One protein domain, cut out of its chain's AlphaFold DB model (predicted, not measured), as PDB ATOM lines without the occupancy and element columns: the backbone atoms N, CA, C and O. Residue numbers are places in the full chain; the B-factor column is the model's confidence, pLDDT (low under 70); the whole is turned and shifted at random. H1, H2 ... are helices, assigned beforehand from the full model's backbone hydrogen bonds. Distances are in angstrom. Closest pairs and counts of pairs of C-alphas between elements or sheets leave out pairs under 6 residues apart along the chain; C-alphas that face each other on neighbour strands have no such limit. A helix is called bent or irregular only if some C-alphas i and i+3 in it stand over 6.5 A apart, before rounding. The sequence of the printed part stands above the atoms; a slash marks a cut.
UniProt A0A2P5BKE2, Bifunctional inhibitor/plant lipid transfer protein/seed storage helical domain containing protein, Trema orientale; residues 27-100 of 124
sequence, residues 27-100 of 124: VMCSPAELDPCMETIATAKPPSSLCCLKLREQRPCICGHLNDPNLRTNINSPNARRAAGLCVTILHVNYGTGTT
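This is residues 27 to 100 of the 124 residues of the protein "Bifunctional inhibitor/plant lipid transfer protein/seed storage helical domain containing protein" of Trema orientale (UniProt A0A2P5BKE2). One long helix, H5, is crossed on one side by H1 and H2, which pack on different parts of it and on each other, while two short helices, H3 and H4, form a corner away from the later part of H5. H2, H3, H4 and the first part of H5 follow one another in a loop, with H1 crossing on one side of it; residues 95 to 100, from the last turn of H5 on, stick out. The printed part has 74 residues with five named helices, H1 to H5 in order along the chain, and no named strand; the class is all helix. It is compact, with a radius of gyration of the C-alphas of 12.1 A and spans of 38 by 27 by 16 A.

H5, the longest helix, covers residues 78 to 96, 28.1 A from C-alpha 78 at (177.369, 132.325, 181.775) to C-alpha 96 at (158.356, 133.966, 161.182). H1, residues 31 to 43, begins with C-alpha 31 at (184.700, 142.897, 168.885) and is 18.6 A long. H1 is irregular, with C-alphas 33 and 36 7.5 A apart. H2 is residues 49 to 57, 12.3 A. H3 is residues 59 to 65, 10.2 A, and only just irregular, with C-alphas 60 and 63 6.8 A apart. H4 is residues 69 to 75, 10.0 A; it is neither bent nor irregular, but only just: C-alphas 70 and 73 are 6.3 A apart.

H5 touches H2 with residues 84 to 91 alone, about perpendicular at 82 degrees; their closest C-alphas, of Cys 52 and Cys 87, are 5.0 A apart. H5 touches H1 with residues 79 to 83 alone, only just about perpendicular at 72 degrees, closest at the C-alphas of Ile 41 and Asn 79, 5.0 A. H1 touches H2 with residues 33 to 37 alone, at a steep tilt of 46 degrees, opposite ways, the closest C-alphas being those of Cys 37 and Cys 51, 4.9 A. The packing of these three helices is mostly crossed, with no shallow tilt among their pairs. H3 and H4 touch only at the corner by their link, and only just, with 3 pairs of C-alphas within 8 A; the closest are those of His 65 and Leu 71, 5.9 A. H4 and H5 are close but not clearly touching, with the C-alphas of Asn 74 and Ala 80 closest at 6.9 A. H3 and H5 are apart, as are H2 and H4. Every O i to N i+4 pair is within hydrogen-bond range in H2, and 14 of 15 in H5; H1 has 3 of 9, H3 1 of 3 and H4 1 of 3, beside O i to N i+3 pairs of 7 of 10, 2 of 4 and 1 of 4.

The C-alphas farthest apart, those of Pro 69 and Gly 98, are 38.6 A from each other. The printed part has no cut, and its four links are tight. Residues 95 to 100 stand free. The mean pLDDT of the printed part is 79.6; residues 27 to 28 and 93 to 100 are under 70.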
ATOM      1  N   VAL A  27     183.535 139.634 156.754       57.09
ATOM      2  CA  VAL A  27     182.979 140.000 158.041       57.09
ATOM      3  C   VAL A  27     184.147 140.633 158.770       57.09
ATOM      4  O   VAL A  27     185.137 139.962 159.070       57.09
ATOM      5  N   MET A  28     184.073 141.943 158.994       67.19
ATOM      6  CA  MET A  28     185.023 142.616 159.860       67.19
ATOM      7  C   MET A  28     184.884 141.969 161.237       67.19
ATOM      8  O   MET A  28     183.908 142.207 161.946       67.19
ATOM      9  N   CYS A  29     185.835 141.103 161.589       73.12
ATOM     10  CA  CYS A  29     185.916 140.467 162.897       73.12
ATOM     11  C   CYS A  29     186.343 141.514 163.930       73.12
ATOM     12  O   CYS A  29     187.489 141.536 164.377       73.12
ATOM     13  N   SER A  30     185.433 142.430 164.251       79.00
ATOM     14  CA  SER A  30     185.651 143.497 165.211       79.00
ATOM     15  C   SER A  30     184.819 143.230 166.461       79.00
ATOM     16  O   SER A  30     183.591 143.236 166.383       79.00
ATOM     17  N   PRO A  31     185.441 143.069 167.639       73.88
ATOM     18  CA  PRO A  31     184.700 142.897 168.885       73.88
ATOM     19  C   PRO A  31     183.799 144.098 169.219       73.88
ATOM     20  O   PRO A  31     182.822 143.918 169.939       73.88
ATOM     21  N   ALA A  32     184.070 145.285 168.661       80.75
ATOM     22  CA  ALA A  32     183.213 146.466 168.810       80.75
ATOM     23  C   ALA A  32     181.810 146.254 168.212       80.75
ATOM     24  O   ALA A  32     180.814 146.759 168.712       80.75
ATOM     25  N   GLU A  33     181.678 145.406 167.192       81.75
ATOM     26  CA  GLU A  33     180.367 145.081 166.622       81.75
ATOM     27  C   GLU A  33     179.493 144.260 167.610       81.75
ATOM     28  O   GLU A  33     178.293 144.113 167.386       81.75
ATOM     29  N   LEU A  34     180.062 143.738 168.715       83.31
ATOM     30  CA  LEU A  34     179.324 143.119 169.832       83.31
ATOM     31  C   LEU A  34     178.981 144.093 170.976       83.31
ATOM     32  O   LEU A  34     178.348 143.661 171.942       83.31
ATOM     33  N   ASP A  35     179.315 145.384 170.883       83.06
ATOM     34  CA  ASP A  35     178.902 146.406 171.858       83.06
ATOM     35  C   ASP A  35     177.413 146.339 172.260       83.06
ATOM     36  O   ASP A  35     177.127 146.366 173.463       83.06
ATOM     37  N   PRO A  36     176.435 146.138 171.345       82.19
ATOM     38  CA  PRO A  36     175.026 146.012 171.739       82.19
ATOM     39  C   PRO A  36     174.724 144.795 172.632       82.19
ATOM     40  O   PRO A  36     173.663 144.741 173.251       82.19
ATOM     41  N   CYS A  37     175.622 143.809 172.708       84.38
ATOM     42  CA  CYS A  37     175.498 142.648 173.588       84.38
ATOM     43  C   CYS A  37     176.126 142.865 174.972       84.38
ATOM     44  O   CYS A  37     175.882 142.065 175.879       84.38
ATOM     45  N   MET A  38     176.914 143.928 175.168       82.81
ATOM     46  CA  MET A  38     177.624 144.172 176.427       82.81
ATOM     47  C   MET A  38     176.668 144.372 177.600       82.81
ATOM     48  O   MET A  38     176.914 143.841 178.681       82.81
ATOM     49  N   GLU A  39     175.538 145.053 177.392       78.81
ATOM     50  CA  GLU A  39     174.546 145.249 178.454       78.81
ATOM     51  C   GLU A  39     173.920 143.919 178.900       78.81
ATOM     52  O   GLU A  39     173.820 143.636 180.090       78.81
ATOM     53  N   THR A  40     173.579 143.043 177.956       82.69
ATOM     54  CA  THR A  40     173.065 141.691 178.228       82.69
ATOM     55  C   THR A  40     174.079 140.845 178.994       82.69
ATOM     56  O   THR A  40     173.717 140.154 179.948       82.69
ATOM     57  N   ILE A  41     175.354 140.907 178.604       83.19
ATOM     58  CA  ILE A  41     176.431 140.160 179.261       83.19
ATOM     59  C   ILE A  41     176.659 140.690 180.685       83.19
ATOM     60  O   ILE A  41     176.777 139.892 181.618       83.19
ATOM     61  N   ALA A  42     176.658 142.012 180.868       83.38
ATOM     62  CA  ALA A  42     176.900 142.660 182.153       83.38
ATOM     63  C   ALA A  42     175.732 142.501 183.138       83.38
ATOM     64  O   ALA A  42     175.951 142.182 184.304       83.38
ATOM     65  N   THR A  43     174.487 142.695 182.690       77.25
ATOM     66  CA  THR A  43     173.315 142.757 183.583       77.25
ATOM     67  C   THR A  43     172.417 141.522 183.518       77.25
ATOM     68  O   THR A  43     171.372 141.509 184.163       77.25
ATOM     69  N   ALA A  44     172.762 140.513 182.710       78.12
ATOM     70  CA  ALA A  44     171.939 139.323 182.457       78.12
ATOM     71  C   ALA A  44     170.507 139.627 181.955       78.12
ATOM     72  O   ALA A  44     169.601 138.806 182.107       78.12
ATOM     73  N   LYS A  45     170.292 140.808 181.358       80.75
ATOM     74  CA  LYS A  45     169.014 141.188 180.730       80.75
ATOM     75  C   LYS A  45     168.806 140.408 179.424       80.75
ATOM     76  O   LYS A  45     169.784 139.926 178.860       80.75
ATOM     77  N   PRO A  46     167.570 140.310 178.904       80.38
ATOM     78  CA  PRO A  46     167.320 139.760 177.572       80.38
ATOM     79  C   PRO A  46     168.135 140.493 176.486       80.38
ATOM     80  O   PRO A  46     168.262 141.719 176.565       80.38
ATOM     81  N   PRO A  47     168.694 139.787 175.484       84.44
ATOM     82  CA  PRO A  47     169.421 140.424 174.392       84.44
ATOM     83  C   PRO A  47     168.491 141.185 173.457       84.44
ATOM     84  O   PRO A  47     167.358 140.772 173.204       84.44
ATOM     85  N   SER A  48     168.988 142.298 172.920       84.19
ATOM     86  CA  SER A  48     168.308 143.013 171.847       84.19
ATOM     87  C   SER A  48     168.402 142.223 170.541       84.19
ATOM     88  O   SER A  48     169.348 141.472 170.293       84.19
ATOM     89  N   SER A  49     167.434 142.415 169.657       81.75
ATOM     90  CA  SER A  49     167.478 141.904 168.282       81.75
ATOM     91  C   SER A  49     168.720 142.378 167.521       81.75
ATOM     92  O   SER A  49     169.296 141.591 166.777       81.75
ATOM     93  N   LEU A  50     169.178 143.617 167.747       83.19
ATOM     94  CA  LEU A  50     170.414 144.144 167.159       83.19
ATOM     95  C   LEU A  50     171.647 143.368 167.642       83.19
ATOM     96  O   LEU A  50     172.458 142.954 166.817       83.19
ATOM     97  N   CYS A  51     171.745 143.094 168.950       87.12
ATOM     98  CA  CYS A  51     172.774 142.206 169.495       87.12
ATOM     99  C   CYS A  51     172.738 140.840 168.796       87.12
ATOM    100  O   CYS A  51     173.765 140.351 168.331       87.12
ATOM    101  N   CYS A  52     171.558 140.238 168.644       88.50
ATOM    102  CA  CYS A  52     171.429 138.925 168.016       88.50
ATOM    103  C   CYS A  52     171.777 138.915 166.521       88.50
ATOM    104  O   CYS A  52     172.356 137.940 166.038       88.50
ATOM    105  N   LEU A  53     171.457 139.987 165.793       86.44
ATOM    106  CA  LEU A  53     171.844 140.163 164.392       86.44
ATOM    107  C   LEU A  53     173.367 140.243 164.258       86.44
ATOM    108  O   LEU A  53     173.951 139.449 163.521       86.44
ATOM    109  N   LYS A  54     174.013 141.112 165.043       86.00
ATOM    110  CA  LYS A  54     175.473 141.283 165.037       86.00
ATOM    111  C   LYS A  54     176.226 140.046 165.509       86.00
ATOM    112  O   LYS A  54     177.225 139.656 164.907       86.00
ATOM    113  N   LEU A  55     175.702 139.355 166.519       86.56
ATOM    114  CA  LEU A  55     176.244 138.082 166.990       86.56
ATOM    115  C   LEU A  55     176.181 136.998 165.901       86.56
ATOM    116  O   LEU A  55     177.082 136.166 165.800       86.56
ATOM    117  N   ARG A  56     175.124 136.993 165.076       85.75
ATOM    118  CA  ARG A  56     174.994 136.060 163.949       85.75
ATOM    119  C   ARG A  56     175.959 136.404 162.820       85.75
ATOM    120  O   ARG A  56     176.584 135.488 162.294       85.75
ATOM    121  N   GLU A  57     176.085 137.682 162.471       84.94
ATOM    122  CA  GLU A  57     177.048 138.157 161.466       84.94
ATOM    123  C   GLU A  57     178.479 137.750 161.836       84.94
ATOM    124  O   GLU A  57     179.219 137.263 160.988       84.94
ATOM    125  N   GLN A  58     178.831 137.833 163.120       86.06
ATOM    126  CA  GLN A  58     180.167 137.507 163.622       86.06
ATOM    127  C   GLN A  58     180.390 136.045 164.020       86.06
ATOM    128  O   GLN A  58     181.478 135.704 164.486       86.06
ATOM    129  N   ARG A  59     179.422 135.146 163.804       84.56
ATOM    130  CA  ARG A  59     179.589 133.691 164.004       84.56
ATOM    131  C   ARG A  59     180.946 133.132 163.537       84.56
ATOM    132  O   ARG A  59     181.551 132.419 164.337       84.56
ATOM    133  N   PRO A  60     181.448 133.430 162.320       83.06
ATOM    134  CA  PRO A  60     182.749 132.919 161.876       83.06
ATOM    135  C   PRO A  60     183.939 133.450 162.700       83.06
ATOM    136  O   PRO A  60     184.961 132.779 162.795       83.06
ATOM    137  N   CYS A  61     183.804 134.614 163.341       85.06
ATOM    138  CA  CYS A  61     184.854 135.285 164.111       85.06
ATOM    139  C   CYS A  61     184.877 134.892 165.599       85.06
ATOM    140  O   CYS A  61     185.932 134.929 166.232       85.06
ATOM    141  N   ILE A  62     183.735 134.489 166.174       85.06
ATOM    142  CA  ILE A  62     183.600 134.191 167.615       85.06
ATOM    143  C   ILE A  62     184.595 133.124 168.082       85.06
ATOM    144  O   ILE A  62     185.177 133.259 169.157       85.06
ATOM    145  N   CYS A  63     184.841 132.093 167.272       84.38
ATOM    146  CA  CYS A  63     185.844 131.073 167.586       84.38
ATOM    147  C   CYS A  63     187.254 131.673 167.712       84.38
ATOM    148  O   CYS A  63     188.015 131.271 168.588       84.38
ATOM    149  N   GLY A  64     187.585 132.670 166.887       84.12
ATOM    150  CA  GLY A  64     188.832 133.428 166.987       84.12
ATOM    151  C   GLY A  64     188.888 134.291 168.247       84.12
ATOM    152  O   GLY A  64     189.901 134.298 168.940       84.12
ATOM    153  N   HIS A  65     187.786 134.947 168.616       83.25
ATOM    154  CA  HIS A  65     187.720 135.733 169.854       83.25
ATOM    155  C   HIS A  65     187.825 134.878 171.125       83.25
ATOM    156  O   HIS A  65     188.310 135.355 172.148       83.25
ATOM    157  N   LEU A  66     187.425 133.603 171.073       82.94
ATOM    158  CA  LEU A  66     187.651 132.650 172.162       82.94
ATOM    159  C   LEU A  66     189.132 132.285 172.345       82.94
ATOM    160  O   LEU A  66     189.491 131.810 173.419       82.94
ATOM    161  N   ASN A  67     189.992 132.504 171.350       85.50
ATOM    162  CA  ASN A  67     191.430 132.272 171.497       85.50
ATOM    163  C   ASN A  67     192.137 133.430 172.216       85.50
ATOM    164  O   ASN A  67     193.167 133.202 172.850       85.50
ATOM    165  N   ASP A  68     191.576 134.643 172.182       83.94
ATOM    166  CA  ASP A  68     192.115 135.793 172.912       83.94
ATOM    167  C   ASP A  68     191.656 135.760 174.385       83.94
ATOM    168  O   ASP A  68     190.456 135.870 174.657       83.94
ATOM    169  N   PRO A  69     192.567 135.628 175.368       82.19
ATOM    170  CA  PRO A  69     192.200 135.548 176.782       82.19
ATOM    171  C   PRO A  69     191.451 136.787 177.298       82.19
ATOM    172  O   PRO A  69     190.645 136.654 178.223       82.19
ATOM    173  N   ASN A  70     191.661 137.965 176.699       83.19
ATOM    174  CA  ASN A  70     190.991 139.202 177.108       83.19
ATOM    175  C   ASN A  70     189.508 139.194 176.718       83.19
ATOM    176  O   ASN A  70     188.653 139.627 177.489       83.19
ATOM    177  N   LEU A  71     189.183 138.650 175.541       81.88
ATOM    178  CA  LEU A  71     187.809 138.573 175.039       81.88
ATOM    179  C   LEU A  71     187.089 137.319 175.548       81.88
ATOM    180  O   LEU A  71     185.879 137.342 175.794       81.88
ATOM    181  N   ARG A  72     187.833 136.228 175.758       84.44
ATOM    182  CA  ARG A  72     187.303 134.927 176.182       84.44
ATOM    183  C   ARG A  72     186.507 135.007 177.477       84.44
ATOM    184  O   ARG A  72     185.496 134.324 177.594       84.44
ATOM    185  N   THR A  73     186.918 135.844 178.426       84.81
ATOM    186  CA  THR A  73     186.213 136.008 179.709       84.81
ATOM    187  C   THR A  73     184.790 136.538 179.519       84.81
ATOM    188  O   THR A  73     183.861 136.053 180.162       84.81
ATOM    189  N   ASN A  74     184.592 137.470 178.582       82.19
ATOM    190  CA  ASN A  74     183.277 138.043 178.296       82.19
ATOM    191  C   ASN A  74     182.423 137.091 177.449       82.19
ATOM    192  O   ASN A  74     181.268 136.830 177.789       82.19
ATOM    193  N   ILE A  75     183.007 136.508 176.398       85.56
ATOM    194  CA  ILE A  75     182.308 135.640 175.432       85.56
ATOM    195  C   ILE A  75     181.959 134.268 176.030       85.56
ATOM    196  O   ILE A  75     180.909 133.708 175.721       85.56
ATOM    197  N   ASN A  76     182.801 133.728 176.914       87.06
ATOM    198  CA  ASN A  76     182.566 132.448 177.591       87.06
ATOM    199  C   ASN A  76     181.872 132.604 178.960       87.06
ATOM    200  O   ASN A  76     181.795 131.654 179.742       87.06
ATOM    201  N   SER A  77     181.364 133.795 179.285       87.69
ATOM    202  CA  SER A  77     180.628 134.008 180.531       87.69
ATOM    203  C   SER A  77     179.267 133.282 180.521       87.69
ATOM    204  O   SER A  77     178.661 133.086 179.459       87.69
ATOM    205  N   PRO A  78     178.709 132.912 181.691       88.38
ATOM    206  CA  PRO A  78     177.369 132.325 181.775       88.38
ATOM    207  C   PRO A  78     176.284 133.201 181.131       88.38
ATOM    208  O   PRO A  78     175.359 132.682 180.505       88.38
ATOM    209  N   ASN A  79     176.414 134.525 181.247       86.88
ATOM    210  CA  ASN A  79     175.473 135.480 180.667       86.88
ATOM    211  C   ASN A  79     175.589 135.536 179.141       86.88
ATOM    212  O   ASN A  79     174.561 135.520 178.470       86.88
ATOM    213  N   ALA A  80     176.801 135.495 178.579       85.56
ATOM    214  CA  ALA A  80     176.999 135.410 177.130       85.56
ATOM    215  C   ALA A  80     176.429 134.111 176.539       85.56
ATOM    216  O   ALA A  80     175.767 134.130 175.501       85.56
ATOM    217  N   ARG A  81     176.589 132.978 177.234       87.94
ATOM    218  CA  ARG A  81     175.989 131.698 176.812       87.94
ATOM    219  C   ARG A  81     174.460 131.742 176.832       87.94
ATOM    220  O   ARG A  81     173.821 131.250 175.904       87.94
ATOM    221  N   ARG A  82     173.868 132.357 177.864       86.94
ATOM    222  CA  ARG A  82     172.415 132.593 177.935       86.94
ATOM    223  C   ARG A  82     171.941 133.512 176.809       86.94
ATOM    224  O   ARG A  82     170.954 133.192 176.155       86.94
ATOM    225  N   ALA A  83     172.664 134.602 176.552       86.06
ATOM    226  CA  ALA A  83     172.379 135.536 175.466       86.06
ATOM    227  C   ALA A  83     172.359 134.832 174.104       86.06
ATOM    228  O   ALA A  83     171.401 134.981 173.352       86.06
ATOM    229  N   ALA A  84     173.357 133.988 173.820       85.69
ATOM    230  CA  ALA A  84     173.413 133.211 172.584       85.69
ATOM    231  C   ALA A  84     172.197 132.280 172.421       85.69
ATOM    232  O   ALA A  84     171.632 132.197 171.331       85.69
ATOM    233  N   GLY A  85     171.756 131.627 173.503       87.31
ATOM    234  CA  GLY A  85     170.553 130.789 173.500       87.31
ATOM    235  C   GLY A  85     169.267 131.582 173.238       87.31
ATOM    236  O   GLY A  85     168.451 131.178 172.412       87.31
ATOM    237  N   LEU A  86     169.110 132.743 173.881       87.44
ATOM    238  CA  LEU A  86     167.971 133.642 173.661       87.44
ATOM    239  C   LEU A  86     167.978 134.260 172.256       87.44
ATOM    240  O   LEU A  86     166.928 134.467 171.661       87.44
ATOM    241  N   CYS A  87     169.149 134.507 171.675       88.12
ATOM    242  CA  CYS A  87     169.236 135.009 170.310       88.12
ATOM    243  C   CYS A  87     168.732 134.014 169.265       88.12
ATOM    244  O   CYS A  87     168.170 134.437 168.255       88.12
ATOM    245  N   VAL A  88     168.864 132.706 169.507       83.69
ATOM    246  CA  VAL A  88     168.244 131.692 168.643       83.69
ATOM    247  C   VAL A  88     166.724 131.851 168.663       83.69
ATOM    248  O   VAL A  88     166.107 131.925 167.606       83.69
ATOM    249  N   THR A  89     166.103 131.991 169.834       82.25
ATOM    250  CA  THR A  89     164.641 132.131 169.908       82.25
ATOM    251  C   THR A  89     164.159 133.463 169.327       82.25
ATOM    252  O   THR A  89     163.226 133.466 168.528       82.25
ATOM    253  N   ILE A  90     164.829 134.582 169.632       80.12
ATOM    254  CA  ILE A  90     164.474 135.920 169.122       80.12
ATOM    255  C   ILE A  90     164.569 135.979 167.596       80.12
ATOM    256  O   ILE A  90     163.660 136.500 166.948       80.12
ATOM    257  N   LEU A  91     165.634 135.432 167.001       77.69
ATOM    258  CA  LEU A  91     165.789 135.433 165.546       77.69
ATOM    259  C   LEU A  91     164.769 134.527 164.855       77.69
ATOM    260  O   LEU A  91     164.261 134.907 163.807       77.69
ATOM    261  N   HIS A  92     164.423 133.376 165.436       70.06
ATOM    262  CA  HIS A  92     163.388 132.496 164.883       70.06
ATOM    263  C   HIS A  92     161.985 133.125 164.947       70.06
ATOM    264  O   HIS A  92     161.217 132.990 163.996       70.06
ATOM    265  N   VAL A  93     161.664 133.866 166.015       68.50
ATOM    266  CA  VAL A  93     160.403 134.630 166.117       68.50
ATOM    267  C   VAL A  93     160.363 135.769 165.089       68.50
ATOM    268  O   VAL A  93     159.331 135.976 164.448       68.50
ATOM    269  N   ASN A  94     161.486 136.461 164.864       60.91
ATOM    270  CA  ASN A  94     161.594 137.503 163.832       60.91
ATOM    271  C   ASN A  94     161.525 136.927 162.403       60.91
ATOM    272  O   ASN A  94     160.922 137.533 161.530       60.91
ATOM    273  N   TYR A  95     162.087 135.742 162.142       54.06
ATOM    274  CA  TYR A  95     162.033 135.122 160.809       54.06
ATOM    275  C   TYR A  95     160.618 134.655 160.421       54.06
ATOM    276  O   TYR A  95     160.288 134.631 159.238       54.06
ATOM    277  N   GLY A  96     159.772 134.302 161.398       49.34
ATOM    278  CA  GLY A  96     158.356 133.966 161.182       49.34
ATOM    279  C   GLY A  96     157.423 135.181 161.086       49.34
ATOM    280  O   GLY A  96     156.300 135.061 160.604       49.34
ATOM    281  N   THR A  97     157.884 136.356 161.515       49.28
ATOM    282  CA  THR A  97     157.163 137.630 161.439       49.28
ATOM    283  C   THR A  97     157.954 138.554 160.524       49.28
ATOM    284  O   THR A  97     158.755 139.331 161.017       49.28
ATOM    285  N   GLY A  98     157.799 138.429 159.198       49.25
ATOM    286  CA  GLY A  98     158.559 139.159 158.164       49.25
ATOM    287  C   GLY A  98     158.547 140.689 158.304       49.25
ATOM    288  O   GLY A  98     157.941 141.400 157.513       49.25
ATOM    289  N   THR A  99     159.231 141.202 159.317       44.38
ATOM    290  CA  THR A  99     159.325 142.603 159.706       44.38
ATOM    291  C   THR A  99     160.699 143.091 159.291       44.38
ATOM    292  O   THR A  99     161.559 143.464 160.084       44.38
ATOM    293  N   THR A 100     160.915 143.089 157.981       48.75
ATOM    294  CA  THR A 100     161.902 143.973 157.374       48.75
ATOM    295  C   THR A 100     161.441 145.409 157.616       48.75
ATOM    296  O   THR A 100     160.511 145.876 156.966       48.75
TER     297      THR A 100